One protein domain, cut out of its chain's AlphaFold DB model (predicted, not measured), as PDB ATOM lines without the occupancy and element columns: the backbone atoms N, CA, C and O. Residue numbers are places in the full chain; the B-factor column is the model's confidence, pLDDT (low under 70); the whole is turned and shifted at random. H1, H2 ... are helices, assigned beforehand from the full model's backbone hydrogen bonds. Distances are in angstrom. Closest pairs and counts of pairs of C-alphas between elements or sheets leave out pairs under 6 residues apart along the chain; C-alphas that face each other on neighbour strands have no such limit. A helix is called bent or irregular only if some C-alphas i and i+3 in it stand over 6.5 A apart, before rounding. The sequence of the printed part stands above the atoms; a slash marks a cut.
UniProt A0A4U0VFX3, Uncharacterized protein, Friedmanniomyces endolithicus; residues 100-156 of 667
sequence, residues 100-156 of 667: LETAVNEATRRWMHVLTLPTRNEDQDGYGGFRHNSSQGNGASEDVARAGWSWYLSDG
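Overview. This is residues 100 to 156 of the 667 residues of an uncharacterized protein of Friedmanniomyces endolithicus (UniProt A0A4U0VFX3). An elongated, loosely built helical model: the helix H1 and a long looping link make one end, and H2 with the short H3 makes an arm toward the other end, with the free stretch of residues 146 to 156 sticking out at its tip. The link, residues 112 to 137, leaves the end of H1, swings out in a wide loop and folds back before it reaches H2, and no two helices pack on each other. The printed part has 57 residues, with three named helices in the order H1, H2, H3 and no named strand; the class is all helix, though under half of the residues, 27 of 57, are in named elements. The whole is only just loose, close to extended, with a radius of gyration of the C-alphas of 15.4 A, and its C-alphas span 47 by 25 by 20 A.

Arrangement. The longest helix by residues is H1, residues 100 to 111, and it touches no helix. H2, residues 138 to 148, is apart from H1, with no C-alpha of the one within 8 A of the other. H3, residues 150 to 153, is also apart from H1. H2 and H3 meet only through their link, which is tight, with one residue, Trp 149, between them. In H1 every O i to N i+4 pair is within hydrogen-bond range, in H2 5 of 7 are, and H3, with four residues, is too short for such a pair; its one O i to N i+3 pair is within range.

Along the chain. H1 runs from Leu 100, C-alpha at (-4.688, 13.385, 68.967), to Trp 111, C-alpha at (-16.424, 1.816, 67.395), 16.6 A from first to last C-alpha. H2 runs from Asn 138, C-alpha at (-20.432, 19.071, 64.927), to Gly 148, and measures 15.7 A. H3 runs from Ser 150 to Leu 153, C-alpha at (-17.489, 32.854, 48.025), and measures 5.2 A. No helix is bent or irregular.

Size, cuts and confidence. The two C-alphas farthest apart are those of Gln 124, in the long link, and Gly 156, the last printed residue, at 47.4 A. The C-alphas of Leu 100 and Gly 156 are 35.2 A apart. Residues 146 to 156 stand free, of which 146 to 148 belong to H2 and 150 to 153 to H3; without them the body has 46 residues and spans 32 by 23 by 19 A. The link from H1 to H2 is long, with 26 residues, and its C-alphas lie 2 to 19 A from the mean of all C-alphas. The printed part has no cut. The mean pLDDT of the printed part is 78.4; it is under 70 in 15 residues, namely 100 to 101 and 133 to 145, and the mean of H2 is 61.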
ATOM      1  N   LEU A 100      -4.696  14.533  69.874       59.47
ATOM      2  CA  LEU A 100      -4.688  13.385  68.967       59.47
ATOM      3  C   LEU A 100      -5.008  12.051  69.650       59.47
ATOM      4  O   LEU A 100      -5.852  11.291  69.189       59.47
ATOM      5  N   GLU A 101      -4.337  11.783  70.769       65.75
ATOM      6  CA  GLU A 101      -4.568  10.581  71.569       65.75
ATOM      7  C   GLU A 101      -6.004  10.580  72.100       65.75
ATOM      8  O   GLU A 101      -6.649   9.542  72.159       65.75
ATOM      9  N   THR A 102      -6.547  11.764  72.386       71.50
ATOM     10  CA  THR A 102      -7.944  11.932  72.796       71.50
ATOM     11  C   THR A 102      -8.925  11.561  71.674       71.50
ATOM     12  O   THR A 102      -9.860  10.811  71.938       71.50
ATOM     13  N   ALA A 103      -8.690  12.004  70.432       74.75
ATOM     14  CA  ALA A 103      -9.549  11.685  69.284       74.75
ATOM     15  C   ALA A 103      -9.517  10.190  68.918       74.75
ATOM     16  O   ALA A 103     -10.564   9.565  68.758       74.75
ATOM     17  N   VAL A 104      -8.326   9.578  68.873       82.69
ATOM     18  CA  VAL A 104      -8.191   8.130  68.632       82.69
ATOM     19  C   VAL A 104      -8.844   7.329  69.760       82.69
ATOM     20  O   VAL A 104      -9.528   6.346  69.489       82.69
ATOM     21  N   ASN A 105      -8.697   7.753  71.021       84.00
ATOM     22  CA  ASN A 105      -9.358   7.104  72.157       84.00
ATOM     23  C   ASN A 105     -10.885   7.240  72.101       84.00
ATOM     24  O   ASN A 105     -11.584   6.307  72.491       84.00
ATOM     25  N   GLU A 106     -11.415   8.365  71.617       85.44
ATOM     26  CA  GLU A 106     -12.854   8.549  71.413       85.44
ATOM     27  C   GLU A 106     -13.382   7.638  70.305       85.44
ATOM     28  O   GLU A 106     -14.348   6.907  70.530       85.44
ATOM     29  N   ALA A 107     -12.710   7.611  69.150       87.88
ATOM     30  CA  ALA A 107     -13.066   6.717  68.054       87.88
ATOM     31  C   ALA A 107     -12.999   5.246  68.493       87.88
ATOM     32  O   ALA A 107     -13.923   4.465  68.275       87.88
ATOM     33  N   THR A 108     -11.934   4.890  69.206       88.81
ATOM     34  CA  THR A 108     -11.745   3.566  69.798       88.81
ATOM     35  C   THR A 108     -12.874   3.237  70.772       88.81
ATOM     36  O   THR A 108     -13.489   2.184  70.660       88.81
ATOM     37  N   ARG A 109     -13.225   4.141  71.693       88.56
ATOM     38  CA  ARG A 109     -14.343   3.927  72.619       88.56
ATOM     39  C   ARG A 109     -15.651   3.684  71.872       88.56
ATOM     40  O   ARG A 109     -16.401   2.814  72.283       88.56
ATOM     41  N   ARG A 110     -15.932   4.440  70.814       90.50
ATOM     42  CA  ARG A 110     -17.217   4.393  70.109       90.50
ATOM     43  C   ARG A 110     -17.372   3.174  69.205       90.50
ATOM     44  O   ARG A 110     -18.439   2.571  69.190       90.50
ATOM     45  N   TRP A 111     -16.328   2.809  68.466       92.75
ATOM     46  CA  TRP A 111     -16.424   1.816  67.395       92.75
ATOM     47  C   TRP A 111     -15.597   0.546  67.627       92.75
ATOM     48  O   TRP A 111     -15.606  -0.319  66.763       92.75
ATOM     49  N   MET A 112     -14.910   0.363  68.764       87.56
ATOM     50  CA  MET A 112     -14.135  -0.874  69.011       87.56
ATOM     51  C   MET A 112     -14.989  -2.152  68.946       87.56
ATOM     52  O   MET A 112     -14.464  -3.212  68.622       87.56
ATOM     53  N   HIS A 113     -16.287  -2.066  69.246       87.25
ATOM     54  CA  HIS A 113     -17.203  -3.212  69.194       87.25
ATOM     55  C   HIS A 113     -17.743  -3.510  67.787       87.25
ATOM     56  O   HIS A 113     -18.306  -4.580  67.566       87.25
ATOM     57  N   VAL A 114     -17.546  -2.597  66.835       90.62
ATOM     58  CA  VAL A 114     -17.906  -2.791  65.428       90.62
ATOM     59  C   VAL A 114     -16.775  -3.567  64.758       90.62
ATOM     60  O   VAL A 114     -15.668  -3.051  64.643       90.62
ATOM     61  N   LEU A 115     -17.012  -4.819  64.365       90.88
ATOM     62  CA  LEU A 115     -15.934  -5.713  63.920       90.88
ATOM     63  C   LEU A 115     -15.537  -5.513  62.450       90.88
ATOM     64  O   LEU A 115     -14.348  -5.504  62.134       90.88
ATOM     65  N   THR A 116     -16.519  -5.378  61.558       92.31
ATOM     66  CA  THR A 116     -16.314  -5.445  60.101       92.31
ATOM     67  C   THR A 116     -17.006  -4.297  59.377       92.31
ATOM     68  O   THR A 116     -16.338  -3.365  58.933       92.31
ATOM     69  N   LEU A 117     -18.334  -4.341  59.290       94.44
ATOM     70  CA  LEU A 117     -19.168  -3.345  58.621       94.44
ATOM     71  C   LEU A 117     -19.600  -2.242  59.591       94.44
ATOM     72  O   LEU A 117     -19.766  -2.521  60.780       94.44
ATOM     73  N   PRO A 118     -19.771  -0.997  59.117       94.25
ATOM     74  CA  PRO A 118     -20.201   0.100  59.971       94.25
ATOM     75  C   PRO A 118     -21.649  -0.098  60.427       94.25
ATOM     76  O   PRO A 118     -22.442  -0.729  59.734       94.25
ATOM     77  N   THR A 119     -22.006   0.478  61.575       93.25
ATOM     78  CA  THR A 119     -23.404   0.524  62.017       93.25
ATOM     79  C   THR A 119     -24.007   1.888  61.727       93.25
ATOM     80  O   THR A 119     -23.353   2.914  61.939       93.25
ATOM     81  N   ARG A 120     -25.257   1.911  61.257       90.38
ATOM     82  CA  ARG A 120     -25.943   3.165  60.894       90.38
ATOM     83  C   ARG A 120     -26.310   3.990  62.126       90.38
ATOM     84  O   ARG A 120     -26.010   5.182  62.201       90.38
ATOM     85  N   ASN A 121     -26.923   3.333  63.106       90.25
ATOM     86  CA  ASN A 121     -27.432   3.969  64.317       90.25
ATOM     87  C   ASN A 121     -26.495   3.772  65.511       90.25
ATOM     88  O   ASN A 121     -25.775   2.776  65.611       90.25
ATOM     89  N   GLU A 122     -26.529   4.743  66.423       90.25
ATOM     90  CA  GLU A 122     -25.915   4.602  67.741       90.25
ATOM     91  C   GLU A 122     -26.740   3.631  68.593       90.25
ATOM     92  O   GLU A 122     -27.969   3.713  68.623       90.25
ATOM     93  N   ASP A 123     -26.064   2.734  69.306       87.81
ATOM     94  CA  ASP A 123     -26.693   1.887  70.321       87.81
ATOM     95  C   ASP A 123     -27.054   2.706  71.581       87.81
ATOM     96  O   ASP A 123     -26.596   3.837  71.760       87.81
ATOM     97  N   GLN A 124     -27.841   2.132  72.499       86.81
ATOM     98  CA  GLN A 124     -28.285   2.767  73.751       86.81
ATOM     99  C   GLN A 124     -27.116   3.271  74.615       86.81
ATOM    100  O   GLN A 124     -27.248   4.275  75.316       86.81
ATOM    101  N   ASP A 125     -25.965   2.603  74.529       85.31
ATOM    102  CA  ASP A 125     -24.736   2.957  75.242       85.31
ATOM    103  C   ASP A 125     -23.856   3.987  74.489       85.31
ATOM    104  O   ASP A 125     -22.788   4.379  74.974       85.31
ATOM    105  N   GLY A 126     -24.289   4.457  73.310       85.00
ATOM    106  CA  GLY A 126     -23.582   5.437  72.474       85.00
ATOM    107  C   GLY A 126     -22.456   4.855  71.605       85.00
ATOM    108  O   GLY A 126     -21.578   5.599  71.149       85.00
ATOM    109  N   TYR A 127     -22.452   3.533  71.407       88.88
ATOM    110  CA  TYR A 127     -21.529   2.824  70.518       88.88
ATOM    111  C   TYR A 127     -22.037   2.809  69.075       88.88
ATOM    112  O   TYR A 127     -23.240   2.812  68.833       88.88
ATOM    113  N   GLY A 128     -21.117   2.744  68.113       90.00
ATOM    114  CA  GLY A 128     -21.468   2.679  66.697       90.00
ATOM    115  C   GLY A 128     -22.021   3.992  66.138       90.00
ATOM    116  O   GLY A 128     -21.774   5.070  66.682       90.00
ATOM    117  N   GLY A 129     -22.734   3.893  65.020       91.31
ATOM    118  CA  GLY A 129     -23.371   5.014  64.336       91.31
ATOM    119  C   GLY A 129     -22.398   5.880  63.543       91.31
ATOM    120  O   GLY A 129     -21.195   5.937  63.834       91.31
ATOM    121  N   PHE A 130     -22.927   6.609  62.564       92.06
ATOM    122  CA  PHE A 130     -22.139   7.545  61.765       92.06
ATOM    123  C   PHE A 130     -21.792   8.811  62.551       92.06
ATOM    124  O   PHE A 130     -22.643   9.425  63.196       92.06
ATOM    125  N   ARG A 131     -20.520   9.216  62.510       86.88
ATOM    126  CA  ARG A 131     -20.046  10.471  63.098       86.88
ATOM    127  C   ARG A 131     -18.737  10.921  62.453       86.88
ATOM    128  O   ARG A 131     -17.810  10.130  62.307       86.88
ATOM    129  N   HIS A 132     -18.621  12.211  62.158       78.06
ATOM    130  CA  HIS A 132     -17.327  12.801  61.813       78.06
ATOM    131  C   HIS A 132     -16.354  12.753  63.003       78.06
ATOM    132  O   HIS A 132     -16.760  12.714  64.168       78.06
ATOM    133  N   ASN A 133     -15.051  12.735  62.728       66.88
ATOM    134  CA  ASN A 133     -14.041  12.696  63.782       66.88
ATOM    135  C   ASN A 133     -14.095  13.958  64.669       66.88
ATOM    136  O   ASN A 133     -14.266  15.073  64.180       66.88
ATOM    137  N   SER A 134     -13.893  13.798  65.980       52.88
ATOM    138  CA  SER A 134     -14.067  14.858  66.985       52.88
ATOM    139  C   SER A 134     -13.032  15.987  66.929       52.88
ATOM    140  O   SER A 134     -13.166  16.998  67.626       52.88
ATOM    141  N   SER A 135     -12.022  15.877  66.057       48.72
ATOM    142  CA  SER A 135     -11.203  17.024  65.644       48.72
ATOM    143  C   SER A 135     -12.068  18.146  65.042       48.72
ATOM    144  O   SER A 135     -11.721  19.322  65.191       48.72
ATOM    145  N   GLN A 136     -13.223  17.778  64.479       48.81
ATOM    146  CA  GLN A 136     -14.300  18.620  63.979       48.81
ATOM    147  C   GLN A 136     -15.532  18.465  64.893       48.81
ATOM    148  O   GLN A 136     -16.342  17.562  64.726       48.81
ATOM    149  N   GLY A 137     -15.704  19.320  65.905       41.06
ATOM    150  CA  GLY A 137     -16.970  19.336  66.655       41.06
ATOM    151  C   GLY A 137     -18.147  19.644  65.714       41.06
ATOM    152  O   GLY A 137     -17.997  20.504  64.851       41.06
ATOM    153  N   ASN A 138     -19.305  18.995  65.880       39.53
ATOM    154  CA  ASN A 138     -20.432  19.071  64.927       39.53
ATOM    155  C   ASN A 138     -20.826  20.507  64.507       39.53
ATOM    156  O   ASN A 138     -21.050  20.743  63.330       39.53
ATOM    157  N   GLY A 139     -20.842  21.481  65.428       39.56
ATOM    158  CA  GLY A 139     -21.111  22.894  65.093       39.56
ATOM    159  C   GLY A 139     -19.885  23.695  64.623       39.56
ATOM    160  O   GLY A 139     -20.024  24.677  63.908       39.56
ATOM    161  N   ALA A 140     -18.674  23.269  64.991       42.56
ATOM    162  CA  ALA A 140     -17.429  23.910  64.564       42.56
ATOM    163  C   ALA A 140     -17.007  23.473  63.150       42.56
ATOM    164  O   ALA A 140     -16.324  24.222  62.461       42.56
ATOM    165  N   SER A 141     -17.424  22.283  62.707       54.06
ATOM    166  CA  SER A 141     -17.140  21.762  61.367       54.06
ATOM    167  C   SER A 141     -17.769  22.627  60.273       54.06
ATOM    168  O   SER A 141     -17.123  22.930  59.273       54.06
ATOM    169  N   GLU A 142     -18.994  23.119  60.489       59.81
ATOM    170  CA  GLU A 142     -19.680  23.987  59.528       59.81
ATOM    171  C   GLU A 142     -19.013  25.349  59.371       59.81
ATOM    172  O   GLU A 142     -18.851  25.821  58.243       59.81
ATOM    173  N   ASP A 143     -18.629  25.973  60.485       62.03
ATOM    174  CA  ASP A 143     -17.955  27.270  60.481       62.03
ATOM    175  C   ASP A 143     -16.535  27.150  59.922       62.03
ATOM    176  O   ASP A 143     -16.115  28.015  59.158       62.03
ATOM    177  N   VAL A 144     -15.824  26.054  60.216       68.00
ATOM    178  CA  VAL A 144     -14.502  25.763  59.638       68.00
ATOM    179  C   VAL A 144     -14.605  25.495  58.139       68.00
ATOM    180  O   VAL A 144     -13.821  26.046  57.372       68.00
ATOM    181  N   ALA A 145     -15.589  24.712  57.695       69.06
ATOM    182  CA  ALA A 145     -15.819  24.489  56.275       69.06
ATOM    183  C   ALA A 145     -16.229  25.794  55.577       69.06
ATOM    184  O   ALA A 145     -15.693  26.120  54.528       69.06
ATOM    185  N   ARG A 146     -17.136  26.591  56.159       75.19
ATOM    186  CA  ARG A 146     -17.542  27.890  55.591       75.19
ATOM    187  C   ARG A 146     -16.366  28.870  55.531       75.19
ATOM    188  O   ARG A 146     -16.224  29.553  54.523       75.19
ATOM    189  N   ALA A 147     -15.518  28.900  56.558       77.62
ATOM    190  CA  ALA A 147     -14.285  29.681  56.564       77.62
ATOM    191  C   ALA A 147     -13.305  29.192  55.487       77.62
ATOM    192  O   ALA A 147     -12.760  30.006  54.757       77.62
ATOM    193  N   GLY A 148     -13.150  27.876  55.309       81.31
ATOM    194  CA  GLY A 148     -12.308  27.298  54.256       81.31
ATOM    195  C   GLY A 148     -12.776  27.607  52.830       81.31
ATOM    196  O   GLY A 148     -11.993  27.484  51.897       81.31
ATOM    197  N   TRP A 149     -14.030  28.030  52.654       88.50
ATOM    198  CA  TRP A 149     -14.605  28.450  51.373       88.50
ATOM    199  C   TRP A 149     -14.774  29.977  51.248       88.50
ATOM    200  O   TRP A 149     -15.336  30.438  50.252       88.50
ATOM    201  N   SER A 150     -14.311  30.784  52.217       87.81
ATOM    202  CA  SER A 150     -14.472  32.248  52.160       87.81
ATOM    203  C   SER A 150     -13.765  32.860  50.954       87.81
ATOM    204  O   SER A 150     -14.350  33.717  50.294       87.81
ATOM    205  N   TRP A 151     -12.583  32.341  50.608       89.44
ATOM    206  CA  TRP A 151     -11.811  32.776  49.444       89.44
ATOM    207  C   TRP A 151     -12.626  32.677  48.143       89.44
ATOM    208  O   TRP A 151     -12.630  33.571  47.297       89.44
ATOM    209  N   TYR A 152     -13.384  31.589  48.015       88.38
ATOM    210  CA  TYR A 152     -14.175  31.291  46.836       88.38
ATOM    211  C   TYR A 152     -15.474  32.106  46.815       88.38
ATOM    212  O   TYR A 152     -15.827  32.685  45.789       88.38
ATOM    213  N   LEU A 153     -16.184  32.188  47.945       86.62
ATOM    214  CA  LEU A 153     -17.489  32.854  48.025       86.62
ATOM    215  C   LEU A 153     -17.408  34.384  48.094       86.62
ATOM    216  O   LEU A 153     -18.252  35.061  47.506       86.62
ATOM    217  N   SER A 154     -16.442  34.910  48.845       85.31
ATOM    218  CA  SER A 154     -16.368  36.322  49.233       85.31
ATOM    219  C   SER A 154     -15.179  37.040  48.606       85.31
ATOM    220  O   SER A 154     -15.318  38.199  48.220       85.31
ATOM    221  N   ASP A 155     -14.044  36.357  48.441       85.31
ATOM    222  CA  ASP A 155     -12.780  37.001  48.054       85.31
ATOM    223  C   ASP A 155     -12.506  36.907  46.542       85.31
ATOM    224  O   ASP A 155     -11.372  36.972  46.077       85.31
ATOM    225  N   GLY A 156     -13.570  36.775  45.744       83.81
ATOM    226  CA  GLY A 156     -13.498  36.809  44.282       83.81
ATOM    227  C   GLY A 156     -13.077  35.496  43.614       83.81
ATOM    228  O   GLY A 156     -13.101  35.435  42.385       83.81
TER     229      GLY A 156